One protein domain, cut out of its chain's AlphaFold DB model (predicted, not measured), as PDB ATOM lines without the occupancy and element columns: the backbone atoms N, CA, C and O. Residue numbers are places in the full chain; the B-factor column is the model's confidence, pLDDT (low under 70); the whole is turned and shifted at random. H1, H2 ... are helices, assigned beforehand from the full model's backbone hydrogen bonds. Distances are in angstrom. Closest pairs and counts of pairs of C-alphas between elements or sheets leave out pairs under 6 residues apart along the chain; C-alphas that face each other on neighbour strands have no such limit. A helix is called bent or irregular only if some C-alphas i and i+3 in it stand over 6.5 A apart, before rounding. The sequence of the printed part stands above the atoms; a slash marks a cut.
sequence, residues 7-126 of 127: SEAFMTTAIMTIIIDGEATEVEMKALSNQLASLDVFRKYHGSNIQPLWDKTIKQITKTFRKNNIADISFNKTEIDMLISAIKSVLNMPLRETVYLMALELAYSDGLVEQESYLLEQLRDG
ATOM      1  N   SER A   7     334.933 225.241 387.703       93.69
ATOM      2  CA  SER A   7     334.722 224.168 386.719       93.69
ATOM      3  C   SER A   7     335.931 223.233 386.604       93.69
ATOM      4  O   SER A   7     335.754 222.027 386.481       93.69
ATOM      5  N   GLU A   8     337.157 223.761 386.678       93.94
ATOM      6  CA  GLU A   8     338.374 222.937 386.692       93.94
ATOM      7  C   GLU A   8     338.484 222.099 387.974       93.94
ATOM      8  O   GLU A   8     338.960 220.970 387.907       93.94
ATOM      9  N   ALA A   9     338.033 222.608 389.125       95.44
ATOM     10  CA  ALA A   9     338.038 221.855 390.380       95.44
ATOM     11  C   ALA A   9     337.034 220.697 390.359       95.44
ATOM     12  O   ALA A   9     337.427 219.561 390.604       95.44
ATOM     13  N   PHE A  10     335.787 220.963 389.966       95.44
ATOM     14  CA  PHE A  10     334.771 219.923 389.783       95.44
ATOM     15  C   PHE A  10     335.213 218.878 388.752       95.44
ATOM     16  O   PHE A  10     335.156 217.683 389.019       95.44
ATOM     17  N   MET A  11     335.725 219.316 387.598       95.06
ATOM     18  CA  MET A  11     336.202 218.395 386.565       95.06
ATOM     19  C   MET A  11     337.400 217.565 387.039       95.06
ATOM     20  O   MET A  11     337.484 216.383 386.729       95.06
ATOM     21  N   THR A  12     338.320 218.156 387.807       95.50
ATOM     22  CA  THR A  12     339.452 217.413 388.384       95.50
ATOM     23  C   THR A  12     338.953 216.326 389.324       95.50
ATOM     24  O   THR A  12     339.422 215.202 389.212       95.50
ATOM     25  N   THR A  13     337.986 216.623 390.197       95.50
ATOM     26  CA  THR A  13     337.404 215.606 391.079       95.50
ATOM     27  C   THR A  13     336.688 214.509 390.303       95.50
ATOM     28  O   THR A  13     336.887 213.339 390.602       95.50
ATOM     29  N   ALA A  14     335.891 214.868 389.297       94.38
ATOM     30  CA  ALA A  14     335.219 213.895 388.446       94.38
ATOM     31  C   ALA A  14     336.213 212.954 387.764       94.38
ATOM     32  O   ALA A  14     336.096 211.744 387.894       94.38
ATOM     33  N   ILE A  15     337.232 213.517 387.107       92.75
ATOM     34  CA  ILE A  15     338.295 212.742 386.469       92.75
ATOM     35  C   ILE A  15     338.966 211.843 387.495       92.75
ATOM     36  O   ILE A  15     339.097 210.662 387.235       92.75
ATOM     37  N   MET A  16     339.363 212.385 388.650       92.62
ATOM     38  CA  MET A  16     339.974 211.592 389.712       92.62
ATOM     39  C   MET A  16     339.089 210.453 390.173       92.62
ATOM     40  O   MET A  16     339.646 209.438 390.522       92.62
ATOM     41  N   THR A  17     337.774 210.633 390.236       92.75
ATOM     42  CA  THR A  17     336.868 209.573 390.686       92.75
ATOM     43  C   THR A  17     336.824 208.467 389.647       92.75
ATOM     44  O   THR A  17     337.129 207.337 389.975       92.75
ATOM     45  N   ILE A  18     336.591 208.849 388.390       90.69
ATOM     46  CA  ILE A  18     336.407 207.911 387.284       90.69
ATOM     47  C   ILE A  18     337.677 207.114 386.997       90.69
ATOM     48  O   ILE A  18     337.630 205.918 386.825       90.69
ATOM     49  N   ILE A  19     338.842 207.768 386.946       88.75
ATOM     50  CA  ILE A  19     340.061 207.107 386.447       88.75
ATOM     51  C   ILE A  19     340.915 206.458 387.536       88.75
ATOM     52  O   ILE A  19     342.010 205.980 387.233       88.75
ATOM     53  N   ILE A  20     340.523 206.530 388.813       87.81
ATOM     54  CA  ILE A  20     341.406 206.089 389.908       87.81
ATOM     55  C   ILE A  20     341.659 204.585 389.898       87.81
ATOM     56  O   ILE A  20     342.708 204.141 390.373       87.81
ATOM     57  N   ASP A  21     340.715 203.825 389.359       81.75
ATOM     58  CA  ASP A  21     340.787 202.382 389.178       81.75
ATOM     59  C   ASP A  21     341.499 201.982 387.867       81.75
ATOM     60  O   ASP A  21     341.851 200.817 387.680       81.75
ATOM     61  N   GLY A  22     341.819 202.965 387.017       79.62
ATOM     62  CA  GLY A  22     342.532 202.804 385.753       79.62
ATOM     63  C   GLY A  22     341.632 202.701 384.522       79.62
ATOM     64  O   GLY A  22     342.164 202.626 383.410       79.62
ATOM     65  N   GLU A  23     340.310 202.736 384.680       79.56
ATOM     66  CA  GLU A  23     339.361 202.666 383.573       79.56
ATOM     67  C   GLU A  23     338.426 203.885 383.569       79.56
ATOM     68  O   GLU A  23     338.560 204.809 384.356       79.56
ATOM     69  N   ALA A  24     337.605 204.013 382.535       85.12
ATOM     70  CA  ALA A  24     336.568 205.036 382.474       85.12
ATOM     71  C   ALA A  24     335.419 204.432 381.686       85.12
ATOM     72  O   ALA A  24     335.533 204.219 380.471       85.12
ATOM     73  N   THR A  25     334.334 204.104 382.368       84.88
ATOM     74  CA  THR A  25     333.221 203.382 381.768       84.88
ATOM     75  C   THR A  25     332.227 204.340 381.108       84.88
ATOM     76  O   THR A  25     332.102 205.521 381.448       84.88
ATOM     77  N   GLU A  26     331.457 203.843 380.135       86.06
ATOM     78  CA  GLU A  26     330.374 204.637 379.537       86.06
ATOM     79  C   GLU A  26     329.303 205.032 380.574       86.06
ATOM     80  O   GLU A  26     328.656 206.075 380.429       86.06
ATOM     81  N   VAL A  27     329.122 204.215 381.620       87.81
ATOM     82  CA  VAL A  27     328.166 204.454 382.710       87.81
ATOM     83  C   VAL A  27     328.598 205.661 383.534       87.81
ATOM     84  O   VAL A  27     327.803 206.589 383.699       87.81
ATOM     85  N   GLU A  28     329.859 205.707 383.953       86.50
ATOM     86  CA  GLU A  28     330.427 206.826 384.706       86.50
ATOM     87  C   GLU A  28     330.450 208.116 383.888       86.50
ATOM     88  O   GLU A  28     330.084 209.183 384.380       86.50
ATOM     89  N   MET A  29     330.807 208.037 382.602       87.06
ATOM     90  CA  MET A  29     330.806 209.206 381.718       87.06
ATOM     91  C   MET A  29     329.394 209.773 381.528       87.06
ATOM     92  O   MET A  29     329.196 210.994 381.488       87.06
ATOM     93  N   LYS A  30     328.382 208.901 381.456       87.19
ATOM     94  CA  LYS A  30     326.978 209.317 381.420       87.19
ATOM     95  C   LYS A  30     326.534 209.909 382.758       87.19
ATOM     96  O   LYS A  30     325.865 210.945 382.757       87.19
ATOM     97  N   ALA A  31     326.905 209.290 383.880       89.06
ATOM     98  CA  ALA A  31     326.631 209.808 385.218       89.06
ATOM     99  C   ALA A  31     327.249 211.202 385.392       89.06
ATOM    100  O   ALA A  31     326.551 212.142 385.768       89.06
ATOM    101  N   LEU A  32     328.503 211.377 384.975       90.31
ATOM    102  CA  LEU A  32     329.198 212.656 384.968       90.31
ATOM    103  C   LEU A  32     328.457 213.709 384.158       90.31
ATOM    104  O   LEU A  32     328.230 214.813 384.646       90.31
ATOM    105  N   SER A  33     328.054 213.380 382.931       87.50
ATOM    106  CA  SER A  33     327.311 214.320 382.095       87.50
ATOM    107  C   SER A  33     326.016 214.778 382.772       87.50
ATOM    108  O   SER A  33     325.685 215.962 382.704       87.50
ATOM    109  N   ASN A  34     325.296 213.871 383.437       87.75
ATOM    110  CA  ASN A  34     324.066 214.203 384.158       87.75
ATOM    111  C   ASN A  34     324.344 215.087 385.379       87.75
ATOM    112  O   ASN A  34     323.639 216.074 385.586       87.75
ATOM    113  N   GLN A  35     325.390 214.773 386.148       89.12
ATOM    114  CA  GLN A  35     325.777 215.552 387.322       89.12
ATOM    115  C   GLN A  35     326.234 216.954 386.951       89.12
ATOM    116  O   GLN A  35     325.759 217.938 387.503       89.12
ATOM    117  N   LEU A  36     327.114 217.082 385.960       88.31
ATOM    118  CA  LEU A  36     327.591 218.395 385.543       88.31
ATOM    119  C   LEU A  36     326.453 219.239 384.955       88.31
ATOM    120  O   LEU A  36     326.441 220.446 385.164       88.31
ATOM    121  N   ALA A  37     325.457 218.628 384.308       86.75
ATOM    122  CA  ALA A  37     324.272 219.335 383.824       86.75
ATOM    123  C   ALA A  37     323.311 219.814 384.934       86.75
ATOM    124  O   ALA A  37     322.404 220.596 384.654       86.75
ATOM    125  N   SER A  38     323.459 219.367 386.185       87.75
ATOM    126  CA  SER A  38     322.636 219.857 387.302       87.75
ATOM    127  C   SER A  38     323.256 221.074 388.005       87.75
ATOM    128  O   SER A  38     322.573 221.787 388.741       87.75
ATOM    129  N   LEU A  39     324.540 221.351 387.755       89.31
ATOM    130  CA  LEU A  39     325.319 222.347 388.482       89.31
ATOM    131  C   LEU A  39     325.354 223.699 387.757       89.31
ATOM    132  O   LEU A  39     325.832 223.817 386.628       89.31
ATOM    133  N   ASP A  40     324.984 224.774 388.457       89.12
ATOM    134  CA  ASP A  40     324.961 226.132 387.889       89.12
ATOM    135  C   ASP A  40     326.320 226.594 387.337       89.12
ATOM    136  O   ASP A  40     326.388 227.299 386.326       89.12
ATOM    137  N   VAL A  41     327.425 226.153 387.946       88.25
ATOM    138  CA  VAL A  41     328.790 226.456 387.483       88.25
ATOM    139  C   VAL A  41     329.086 225.878 386.092       88.25
ATOM    140  O   VAL A  41     329.975 226.368 385.383       88.25
ATOM    141  N   PHE A  42     328.315 224.874 385.675       89.06
ATOM    142  CA  PHE A  42     328.396 224.259 384.363       89.06
ATOM    143  C   PHE A  42     327.297 224.705 383.401       89.06
ATOM    144  O   PHE A  42     327.325 224.280 382.251       89.06
ATOM    145  N   ARG A  43     326.415 225.644 383.774       85.62
ATOM    146  CA  ARG A  43     325.318 226.121 382.910       85.62
ATOM    147  C   ARG A  43     325.789 226.566 381.520       85.62
ATOM    148  O   ARG A  43     325.132 226.288 380.524       85.62
ATOM    149  N   LYS A  44     326.963 227.202 381.431       82.38
ATOM    150  CA  LYS A  44     327.581 227.620 380.152       82.38
ATOM    151  C   LYS A  44     328.038 226.457 379.266       82.38
ATOM    152  O   LYS A  44     328.353 226.678 378.102       82.38
ATOM    153  N   TYR A  45     328.132 225.261 379.840       79.69
ATOM    154  CA  TYR A  45     328.481 224.040 379.140       79.69
ATOM    155  C   TYR A  45     327.255 223.232 378.699       79.69
ATOM    156  O   TYR A  45     327.416 222.316 377.900       79.69
ATOM    157  N   HIS A  46     326.041 223.571 379.152       69.50
ATOM    158  CA  HIS A  46     324.819 222.879 378.733       69.50
ATOM    159  C   HIS A  46     324.639 223.018 377.216       69.50
ATOM    160  O   HIS A  46     324.599 224.127 376.686       69.50
ATOM    161  N   GLY A  47     324.569 221.891 376.505       62.59
ATOM    162  CA  GLY A  47     324.487 221.861 375.040       62.59
ATOM    163  C   GLY A  47     325.811 222.127 374.308       62.59
ATOM    164  O   GLY A  47     325.869 221.971 373.091       62.59
ATOM    165  N   SER A  48     326.884 222.477 375.022       61.28
ATOM    166  CA  SER A  48     328.245 222.487 374.485       61.28
ATOM    167  C   SER A  48     328.961 221.193 374.869       61.28
ATOM    168  O   SER A  48     328.675 220.595 375.904       61.28
ATOM    169  N   ASN A  49     329.913 220.758 374.050       73.00
ATOM    170  CA  ASN A  49     330.682 219.566 374.369       73.00
ATOM    171  C   ASN A  49     331.525 219.819 375.636       73.00
ATOM    172  O   ASN A  49     332.299 220.773 375.665       73.00
ATOM    173  N   ILE A  50     331.380 218.990 376.674       86.12
ATOM    174  CA  ILE A  50     332.184 219.061 377.906       86.12
ATOM    175  C   ILE A  50     333.605 218.513 377.707       86.12
ATOM    176  O   ILE A  50     334.521 218.824 378.475       86.12
ATOM    177  N   GLN A  51     333.800 217.776 376.609       86.81
ATOM    178  CA  GLN A  51     335.060 217.167 376.199       86.81
ATOM    179  C   GLN A  51     336.266 218.122 376.221       86.81
ATOM    180  O   GLN A  51     337.297 217.741 376.762       86.81
ATOM    181  N   PRO A  52     336.199 219.384 375.745       89.81
ATOM    182  CA  PRO A  52     337.356 220.276 375.783       89.81
ATOM    183  C   PRO A  52     337.819 220.604 377.208       89.81
ATOM    184  O   PRO A  52     339.009 220.826 377.434       89.81
ATOM    185  N   LEU A  53     336.898 220.661 378.181       90.25
ATOM    186  CA  LEU A  53     337.254 220.863 379.586       90.25
ATOM    187  C   LEU A  53     337.850 219.584 380.185       90.25
ATOM    188  O   LEU A  53     338.838 219.674 380.916       90.25
ATOM    189  N   TRP A  54     337.288 218.426 379.839       90.56
ATOM    190  CA  TRP A  54     337.824 217.113 380.192       90.56
ATOM    191  C   TRP A  54     339.262 216.944 379.681       90.56
ATOM    192  O   TRP A  54     340.193 216.849 380.481       90.56
ATOM    193  N   ASP A  55     339.479 217.058 378.367       90.69
ATOM    194  CA  ASP A  55     340.782 216.895 377.709       90.69
ATOM    195  C   ASP A  55     341.833 217.846 378.280       90.69
ATOM    196  O   ASP A  55     342.983 217.472 378.536       90.69
ATOM    197  N   LYS A  56     341.442 219.105 378.511       92.94
ATOM    198  CA  LYS A  56     342.321 220.104 379.115       92.94
ATOM    199  C   LYS A  56     342.720 219.706 380.535       92.94
ATOM    200  O   LYS A  56     343.893 219.847 380.887       92.94
ATOM    201  N   THR A  57     341.766 219.247 381.341       92.81
ATOM    202  CA  THR A  57     342.014 218.867 382.736       92.81
ATOM    203  C   THR A  57     342.896 217.626 382.806       92.81
ATOM    204  O   THR A  57     343.911 217.649 383.500       92.81
ATOM    205  N   ILE A  58     342.618 216.604 381.994       91.31
ATOM    206  CA  ILE A  58     343.472 215.417 381.885       91.31
ATOM    207  C   ILE A  58     344.888 215.793 381.477       91.31
ATOM    208  O   ILE A  58     345.841 215.415 382.154       91.31
ATOM    209  N   LYS A  59     345.049 216.593 380.417       92.06
ATOM    210  CA  LYS A  59     346.368 217.048 379.960       92.06
ATOM    211  C   LYS A  59     347.133 217.795 381.054       92.06
ATOM    212  O   LYS A  59     348.360 217.734 381.115       92.06
ATOM    213  N   GLN A  60     346.429 218.535 381.905       92.81
ATOM    214  CA  GLN A  60     347.032 219.239 383.029       92.81
ATOM    215  C   GLN A  60     347.470 218.280 384.146       92.81
ATOM    216  O   GLN A  60     348.566 218.453 384.688       92.81
ATOM    217  N   ILE A  61     346.651 217.278 384.465       91.25
ATOM    218  CA  ILE A  61     346.951 216.236 385.454       91.25
ATOM    219  C   ILE A  61     348.149 215.399 384.993       91.25
ATOM    220  O   ILE A  61     349.158 215.344 385.697       91.25
ATOM    221  N   THR A  62     348.100 214.832 383.783       91.00
ATOM    222  CA  THR A  62     349.182 213.995 383.236       91.00
ATOM    223  C   THR A  62     350.494 214.760 383.154       91.00
ATOM    224  O   THR A  62     351.526 214.264 383.598       91.00
ATOM    225  N   LYS A  63     350.463 216.022 382.705       91.94
ATOM    226  CA  LYS A  63     351.647 216.890 382.703       91.94
ATOM    227  C   LYS A  63     352.190 217.154 384.110       91.94
ATOM    228  O   LYS A  63     353.406 217.215 384.278       91.94
ATOM    229  N   THR A  64     351.321 217.343 385.104       92.00
ATOM    230  CA  THR A  64     351.738 217.603 386.493       92.00
ATOM    231  C   THR A  64     352.490 216.406 387.071       92.00
ATOM    232  O   THR A  64     353.526 216.596 387.704       92.00
ATOM    233  N   PHE A  65     352.002 215.195 386.810       90.69
ATOM    234  CA  PHE A  65     352.556 213.957 387.362       90.69
ATOM    235  C   PHE A  65     353.489 213.210 386.404       90.69
ATOM    236  O   PHE A  65     353.929 212.109 386.706       90.69
ATOM    237  N   ARG A  66     353.831 213.820 385.260       89.69
ATOM    238  CA  ARG A  66     354.703 213.241 384.222       89.69
ATOM    239  C   ARG A  66     354.221 211.863 383.733       89.69
ATOM    240  O   ARG A  66     355.035 210.983 383.479       89.69
ATOM    241  N   LYS A  67     352.902 211.699 383.593       87.06
ATOM    242  CA  LYS A  67     352.261 210.490 383.052       87.06
ATOM    243  C   LYS A  67     352.079 210.620 381.538       87.06
ATOM    244  O   LYS A  67     351.860 211.729 381.044       87.06
ATOM    245  N   ASN A  68     352.191 209.512 380.806       82.06
ATOM    246  CA  ASN A  68     352.200 209.529 379.339       82.06
ATOM    247  C   ASN A  68     350.793 209.548 378.730       82.06
ATOM    248  O   ASN A  68     350.582 210.176 377.694       82.06
ATOM    249  N   ASN A  69     349.831 208.876 379.359       75.94
ATOM    250  CA  ASN A  69     348.449 208.784 378.892       75.94
ATOM    251  C   ASN A  69     347.484 208.618 380.088       75.94
ATOM    252  O   ASN A  69     347.925 208.693 381.234       75.94
ATOM    253  N   ILE A  70     346.184 208.448 379.806       71.62
ATOM    254  CA  ILE A  70     345.131 208.218 380.813       71.62
ATOM    255  C   ILE A  70     345.203 206.822 381.429       71.62
ATOM    256  O   ILE A  70     345.038 206.688 382.634       71.62
ATOM    257  N   ALA A  71     345.487 205.808 380.613       67.81
ATOM    258  CA  ALA A  71     345.575 204.416 381.050       67.81
ATOM    259  C   ALA A  71     346.712 204.180 382.067       67.81
ATOM    260  O   ALA A  71     346.659 203.253 382.862       67.81
ATOM    261  N   ASP A  72     347.720 205.055 382.082       69.38
ATOM    262  CA  ASP A  72     348.828 205.049 383.038       69.38
ATOM    263  C   ASP A  72     348.501 205.841 384.324       69.38
ATOM    264  O   ASP A  72     349.365 206.015 385.192       69.38
ATOM    265  N   ILE A  73     347.291 206.400 384.461       70.69
ATOM    266  CA  ILE A  73     346.914 207.226 385.613       70.69
ATOM    267  C   ILE A  73     346.460 206.346 386.784       70.69
ATOM    268  O   ILE A  73     345.365 206.479 387.298       70.69
ATOM    269  N   SER A  74     347.358 205.518 387.315       80.50
ATOM    270  CA  SER A  74     347.205 205.034 388.691       80.50
ATOM    271  C   SER A  74     347.693 206.133 389.633       80.50
ATOM    272  O   SER A  74     348.882 206.474 389.593       80.50
ATOM    273  N   PHE A  75     346.828 206.742 390.442       85.75
ATOM    274  CA  PHE A  75     347.285 207.735 391.416       85.75
ATOM    275  C   PHE A  75     347.818 207.072 392.683       85.75
ATOM    276  O   PHE A  75     347.153 206.237 393.287       85.75
ATOM    277  N   ASN A  76     349.007 207.477 393.129       87.19
ATOM    278  CA  ASN A  76     349.437 207.147 394.487       87.19
ATOM    279  C   ASN A  76     348.857 208.150 395.504       87.19
ATOM    280  O   ASN A  76     348.389 209.227 395.134       87.19
ATOM    281  N   LYS A  77     348.929 207.816 396.799       87.56
ATOM    282  CA  LYS A  77     348.385 208.648 397.890       87.56
ATOM    283  C   LYS A  77     348.875 210.100 397.845       87.56
ATOM    284  O   LYS A  77     348.072 211.018 397.910       87.56
ATOM    285  N   THR A  78     350.172 210.314 397.616       90.75
ATOM    286  CA  THR A  78     350.755 211.662 397.516       90.75
ATOM    287  C   THR A  78     350.162 212.462 396.352       90.75
ATOM    288  O   THR A  78     349.916 213.661 396.480       90.75
ATOM    289  N   GLU A  79     349.927 211.826 395.203       91.25
ATOM    290  CA  GLU A  79     349.308 212.481 394.045       91.25
ATOM    291  C   GLU A  79     347.845 212.856 394.320       91.25
ATOM    292  O   GLU A  79     347.426 213.963 393.967       91.25
ATOM    293  N   ILE A  80     347.102 211.974 394.999       90.88
ATOM    294  CA  ILE A  80     345.727 212.224 395.454       90.88
ATOM    295  C   ILE A  80     345.703 213.429 396.398       90.88
ATOM    296  O   ILE A  80     344.989 214.398 396.132       90.88
ATOM    297  N   ASP A  81     346.550 213.442 397.429       91.50
ATOM    298  CA  ASP A  81     346.636 214.537 398.401       91.50
ATOM    299  C   ASP A  81     346.956 215.882 397.725       91.50
ATOM    300  O   ASP A  81     346.363 216.921 398.040       91.50
ATOM    301  N   MET A  82     347.863 215.878 396.742       93.19
ATOM    302  CA  MET A  82     348.213 217.073 395.968       93.19
ATOM    303  C   MET A  82     347.035 217.614 395.153       93.19
ATOM    304  O   MET A  82     346.858 218.834 395.066       93.19
ATOM    305  N   LEU A  83     346.248 216.736 394.529       93.81
ATOM    306  CA  LEU A  83     345.068 217.140 393.767       93.81
ATOM    307  C   LEU A  83     343.965 217.655 394.688       93.81
ATOM    308  O   LEU A  83     343.405 218.718 394.427       93.81
ATOM    309  N   ILE A  84     343.718 216.972 395.804       93.81
ATOM    310  CA  ILE A  84     342.724 217.372 396.803       93.81
ATOM    311  C   ILE A  84     343.073 218.727 397.412       93.81
ATOM    312  O   ILE A  84     342.208 219.595 397.528       93.81
ATOM    313  N   SER A  85     344.345 218.961 397.735       94.31
ATOM    314  CA  SER A  85     344.819 220.271 398.188       94.31
ATOM    315  C   SER A  85     344.566 221.361 397.137       94.31
ATOM    316  O   SER A  85     344.047 222.437 397.455       94.31
ATOM    317  N   ALA A  86     344.832 221.071 395.857       95.06
ATOM    318  CA  ALA A  86     344.541 222.002 394.770       95.06
ATOM    319  C   ALA A  86     343.033 222.291 394.642       95.06
ATOM    320  O   ALA A  86     342.657 223.456 394.501       95.06
ATOM    321  N   ILE A  87     342.174 221.272 394.739       95.44
ATOM    322  CA  ILE A  87     340.708 221.407 394.715       95.44
ATOM    323  C   ILE A  87     340.236 222.293 395.881       95.44
ATOM    324  O   ILE A  87     339.554 223.298 395.667       95.44
ATOM    325  N   LYS A  88     340.681 221.997 397.109       93.25
ATOM    326  CA  LYS A  88     340.338 222.748 398.333       93.25
ATOM    327  C   LYS A  88     340.770 224.212 398.282       93.25
ATOM    328  O   LYS A  88     340.104 225.057 398.876       93.25
ATOM    329  N   SER A  89     341.856 224.520 397.570       94.94
ATOM    330  CA  SER A  89     342.336 225.899 397.400       94.94
ATOM    331  C   SER A  89     341.413 226.772 396.537       94.94
ATOM    332  O   SER A  89     341.518 227.996 396.579       94.94
ATOM    333  N   VAL A  90     340.515 226.152 395.763       95.75
ATOM    334  CA  VAL A  90     339.573 226.834 394.867       95.75
ATOM    335  C   VAL A  90     338.143 226.805 395.406       95.75
ATOM    336  O   VAL A  90     337.386 227.748 395.178       95.75
ATOM    337  N   LEU A  91     337.767 225.741 396.118       94.00
ATOM    338  CA  LEU A  91     336.410 225.538 396.620       94.00
ATOM    339  C   LEU A  91     336.247 226.042 398.059       94.00
ATOM    340  O   LEU A  91     337.029 225.693 398.949       94.00
ATOM    341  N   ASN A  92     335.180 226.803 398.301       94.25
ATOM    342  CA  ASN A  92     334.693 227.080 399.653       94.25
ATOM    343  C   ASN A  92     333.934 225.862 400.219       94.25
ATOM    344  O   ASN A  92     333.621 224.933 399.480       94.25
ATOM    345  N   MET A  93     333.644 225.867 401.522       93.31
ATOM    346  CA  MET A  93     333.044 224.728 402.235       93.31
ATOM    347  C   MET A  93     331.754 224.180 401.575       93.31
ATOM    348  O   MET A  93     331.758 223.003 401.227       93.31
ATOM    349  N   PRO A  94     330.729 224.992 401.232       93.56
ATOM    350  CA  PRO A  94     329.531 224.470 400.553       93.56
ATOM    351  C   PRO A  94     329.818 223.801 399.200       93.56
ATOM    352  O   PRO A  94     329.199 222.806 398.820       93.56
ATOM    353  N   LEU A  95     330.783 224.331 398.442       94.56
ATOM    354  CA  LEU A  95     331.169 223.738 397.162       94.56
ATOM    355  C   LEU A  95     332.008 222.469 397.336       94.56
ATOM    356  O   LEU A  95     331.980 221.617 396.453       94.56
ATOM    357  N   ARG A  96     332.735 222.319 398.449       95.06
ATOM    358  CA  ARG A  96     333.439 221.070 398.772       95.06
ATOM    359  C   ARG A  96     332.453 219.949 399.057       95.06
ATOM    360  O   ARG A  96     332.620 218.879 398.486       95.06
ATOM    361  N   GLU A  97     331.398 220.224 399.822       94.19
ATOM    362  CA  GLU A  97     330.303 219.271 400.047       94.19
ATOM    363  C   GLU A  97     329.647 218.860 398.723       94.19
ATOM    364  O   GLU A  97     329.454 217.678 398.460       94.19
ATOM    365  N   THR A  98     329.384 219.832 397.842       94.38
ATOM    366  CA  THR A  98     328.811 219.558 396.513       94.38
ATOM    367  C   THR A  98     329.729 218.655 395.680       94.38
ATOM    368  O   THR A  98     329.271 217.713 395.039       94.38
ATOM    369  N   VAL A  99     331.039 218.920 395.694       94.81
ATOM    370  CA  VAL A  99     332.030 218.101 394.986       94.81
ATOM    371  C   VAL A  99     332.165 216.707 395.593       94.81
ATOM    372  O   VAL A  99     332.328 215.746 394.845       94.81
ATOM    373  N   TYR A 100     332.071 216.584 396.916       95.56
ATOM    374  CA  TYR A 100     332.053 215.294 397.597       95.56
ATOM    375  C   TYR A 100     330.834 214.462 397.192       95.56
ATOM    376  O   TYR A 100     331.003 213.310 396.811       95.56
ATOM    377  N   LEU A 101     329.630 215.044 397.202       94.25
ATOM    378  CA  LEU A 101     328.411 214.346 396.781       94.25
ATOM    379  C   LEU A 101     328.477 213.913 395.314       94.25
ATOM    380  O   LEU A 101     328.140 212.780 394.996       94.25
ATOM    381  N   MET A 102     328.992 214.773 394.431       94.56
ATOM    382  CA  MET A 102     329.222 214.406 393.034       94.56
ATOM    383  C   MET A 102     330.195 213.223 392.911       94.56
ATOM    384  O   MET A 102     329.913 212.289 392.169       94.56
ATOM    385  N   ALA A 103     331.327 213.247 393.622       94.69
ATOM    386  CA  ALA A 103     332.289 212.143 393.610       94.69
ATOM    387  C   ALA A 103     331.668 210.849 394.151       94.69
ATOM    388  O   ALA A 103     331.866 209.782 393.582       94.69
ATOM    389  N   LEU A 104     330.876 210.952 395.219       94.12
ATOM    390  CA  LEU A 104     330.158 209.828 395.804       94.12
ATOM    391  C   LEU A 104     329.221 209.193 394.772       94.12
ATOM    392  O   LEU A 104     329.287 207.997 394.528       94.12
ATOM    393  N   GLU A 105     328.379 209.989 394.119       92.25
ATOM    394  CA  GLU A 105     327.426 209.478 393.129       92.25
ATOM    395  C   GLU A 105     328.104 208.855 391.902       92.25
ATOM    396  O   GLU A 105     327.567 207.901 391.341       92.25
ATOM    397  N   LEU A 106     329.277 209.360 391.503       92.31
ATOM    398  CA  LEU A 106     330.078 208.767 390.428       92.31
ATOM    399  C   LEU A 106     330.652 207.406 390.834       92.31
ATOM    400  O   LEU A 106     330.393 206.432 390.135       92.31
ATOM    401  N   ALA A 107     331.326 207.328 391.982       92.12
ATOM    402  CA  ALA A 107     331.952 206.094 392.468       92.12
ATOM    403  C   ALA A 107     330.941 204.963 392.745       92.12
ATOM    404  O   ALA A 107     331.245 203.777 392.697       92.12
ATOM    405  N   TYR A 108     329.691 205.314 393.054       91.62
ATOM    406  CA  TYR A 108     328.620 204.329 393.234       91.62
ATOM    407  C   TYR A 108     327.873 203.980 391.934       91.62
ATOM    408  O   TYR A 108     326.939 203.175 391.984       91.62
ATOM    409  N   SER A 109     328.225 204.578 390.789       89.75
ATOM    410  CA  SER A 109     327.464 204.414 389.541       89.75
ATOM    411  C   SER A 109     327.679 203.062 388.850       89.75
ATOM    412  O   SER A 109     326.751 202.552 388.218       89.75
ATOM    413  N   ASP A 110     328.849 202.452 389.024       85.19
ATOM    414  CA  ASP A 110     329.222 201.121 388.532       85.19
ATOM    415  C   ASP A 110     329.745 200.183 389.637       85.19
ATOM    416  O   ASP A 110     329.720 198.963 389.463       85.19
ATOM    417  N   GLY A 111     330.069 200.722 390.813       84.31
ATOM    418  CA  GLY A 111     330.273 199.974 392.048       84.31
ATOM    419  C   GLY A 111     331.579 200.354 392.731       84.31
ATOM    420  O   GLY A 111     332.642 200.248 392.142       84.31
ATOM    421  N   LEU A 112     331.491 200.713 394.013       86.81
ATOM    422  CA  LEU A 112     332.613 201.283 394.755       86.81
ATOM    423  C   LEU A 112     333.809 200.322 394.892       86.81
ATOM    424  O   LEU A 112     333.670 199.233 395.465       86.81
ATOM    425  N   VAL A 113     334.999 200.777 394.494       85.00
ATOM    426  CA  VAL A 113     336.282 200.086 394.718       85.00
ATOM    427  C   VAL A 113     337.116 200.714 395.853       85.00
ATOM    428  O   VAL A 113     336.817 201.786 396.393       85.00
ATOM    429  N   GLU A 114     338.176 200.023 396.292       84.75
ATOM    430  CA  GLU A 114     338.982 200.426 397.461       84.75
ATOM    431  C   GLU A 114     339.674 201.787 397.260       84.75
ATOM    432  O   GLU A 114     339.718 202.620 398.169       84.75
ATOM    433  N   GLN A 115     340.194 202.046 396.061       83.81
ATOM    434  CA  GLN A 115     340.899 203.286 395.745       83.81
ATOM    435  C   GLN A 115     339.958 204.497 395.767       83.81
ATOM    436  O   GLN A 115     340.318 205.550 396.300       83.81
ATOM    437  N   GLU A 116     338.741 204.339 395.251       88.12
ATOM    438  CA  GLU A 116     337.696 205.359 395.324       88.12
ATOM    439  C   GLU A 116     337.298 205.641 396.769       88.12
ATOM    440  O   GLU A 116     337.144 206.798 397.152       88.12
ATOM    441  N   SER A 117     337.216 204.601 397.605       90.25
ATOM    442  CA  SER A 117     336.919 204.755 399.033       90.25
ATOM    443  C   SER A 117     337.922 205.694 399.711       90.25
ATOM    444  O   SER A 117     337.524 206.624 400.413       90.25
ATOM    445  N   TYR A 118     339.219 205.527 399.433       90.62
ATOM    446  CA  TYR A 118     340.253 206.425 399.954       90.62
ATOM    447  C   TYR A 118     340.100 207.863 399.430       90.62
ATOM    448  O   TYR A 118     340.194 208.817 400.206       90.62
ATOM    449  N   LEU A 119     339.831 208.046 398.132       92.12
ATOM    450  CA  LEU A 119     339.561 209.367 397.556       92.12
ATOM    451  C   LEU A 119     338.373 210.055 398.249       92.12
ATOM    452  O   LEU A 119     338.468 211.226 398.629       92.12
ATOM    453  N   LEU A 120     337.272 209.329 398.442       94.19
ATOM    454  CA  LEU A 120     336.060 209.834 399.082       94.19
ATOM    455  C   LEU A 120     336.304 210.233 400.539       94.19
ATOM    456  O   LEU A 120     335.815 211.279 400.965       94.19
ATOM    457  N   GLU A 121     337.090 209.461 401.291       93.88
ATOM    458  CA  GLU A 121     337.490 209.824 402.655       93.88
ATOM    459  C   GLU A 121     338.272 211.141 402.681       93.88
ATOM    460  O   GLU A 121     337.949 212.040 403.457       93.88
ATOM    461  N   GLN A 122     339.245 211.314 401.783       92.69
ATOM    462  CA  GLN A 122     340.051 212.538 401.726       92.69
ATOM    463  C   GLN A 122     339.252 213.783 401.289       92.69
ATOM    464  O   GLN A 122     339.559 214.920 401.694       92.69
ATOM    465  N   LEU A 123     338.229 213.587 400.452       91.94
ATOM    466  CA  LEU A 123     337.269 214.629 400.091       91.94
ATOM    467  C   LEU A 123     336.360 214.974 401.279       91.94
ATOM    468  O   LEU A 123     336.209 216.159 401.583       91.94
ATOM    469  N   ARG A 124     335.832 213.965 401.985       92.75
ATOM    470  CA  ARG A 124     334.959 214.124 403.160       92.75
ATOM    471  C   ARG A 124     335.652 214.855 404.302       92.75
ATOM    472  O   ARG A 124     335.123 215.845 404.785       92.75
ATOM    473  N   ASP A 125     336.854 214.430 404.684       88.31
ATOM    474  CA  ASP A 125     337.640 215.057 405.763       88.31
ATOM    475  C   ASP A 125     338.073 216.496 405.408       88.31
ATOM    476  O   ASP A 125     338.621 217.249 406.211       88.31
ATOM    477  N   GLY A 126     337.868 216.870 404.147       70.69
ATOM    478  CA  GLY A 126     338.098 218.185 403.595       70.69
ATOM    479  C   GLY A 126     336.928 219.151 403.576       70.69
ATOM    480  O   GLY A 126     337.162 220.331 403.271       70.69
TER     481      GLY A 126
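Overview. This is residues 7 to 126 of the 127 residues of an uncharacterized protein of Anaerolineaceae bacterium 4572_78 (UniProt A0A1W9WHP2). Helix H1 forms the core of a rounded, well-packed body, with H2, H5, H6 and H7 set around it to make a five-helix bundle, a group of helices most of whose touching pairs are aligned. H4 crosses H1 on the side away from H6, and the short H3 sits near the first residue of H1. The printed part has 120 residues with seven named helices, H1 to H7 in chain order, and no named strand; the class is all helix. It is compact, with a radius of gyration of the C-alphas of 13.1 A and spans of 34 by 30 by 28 A.

Arrangement. H1, residues 7 to 18, is a hub touching three helices. H2, residues 26 to 36, is close to H1 but not clearly touching, with C-alphas of Ile 18 and Glu 28 closest at 6.6 A. H3, residues 40 to 45, is near H1, the closest C-alphas being those of Ser 7 and Val 41 at 6.4 A. H4, residues 51 to 65, touches H1 with residues 53 to 58 alone, about perpendicular at 74 degrees; the closest C-alphas are those of Thr 12 and Thr 57, 6.4 A apart. H5, residues 77 to 88, touches H1 opposite ways at a shallow tilt of 29 degrees, with residues 83 to 87 alone; the C-alphas of Ala 9 and Ile 87 are closest at 5.1 A. H6, residues 93 to 107, the other hub, touches H1 the same way at a shallow tilt of 32 degrees, closest at the C-alphas of Thr 17 and Ala 103, 6.0 A. With residues 102 to 107 alone, H6 touches H2, closest at the C-alphas of Glu 28 and Leu 106, 6.1 A. H7, residues 114 to 124, forms a helical hairpin with H6, opposite ways at a shallow tilt of 15 degrees, and the C-alphas of Tyr 100 and Leu 123 are closest at 5.8 A. H5 touches H7 with residues 80 to 84 alone, at a shallow tilt of 33 degrees, only just short of steep; the closest C-alphas are those of Ile 84 and Leu 123, 6.9 A. H4 is apart from H6 and H7. H1, H2, H4, H5, H6 and H7 have every O i to N i+4 pair within hydrogen-bond range; H3 has 0 of 2, but 2 of 3 O i to N i+3 pairs.

Along the chain. H1 begins at C-alpha 7, (334.722, 224.168, 386.719), and is 16.4 A long. H4 measures 21.0 A and H6 21.1 A. H3, 9.7 A, is irregular: C-alphas 41 and 44 are 7.5 A apart. H2 measures 15.3 A, H5 16.2 A and H7 15.4 A, with H7 ending at C-alpha 124, (334.959, 214.124, 403.160).

Size, cuts and confidence. The C-alphas of Gly 47 and Thr 78 are farthest apart, 36.0 A. The printed part has no cut. The link from H4 to H5, 11 residues, is long. Mean pLDDT of the printed part is 88.5; residues 46 to 48 and 71 to 72 are under 70.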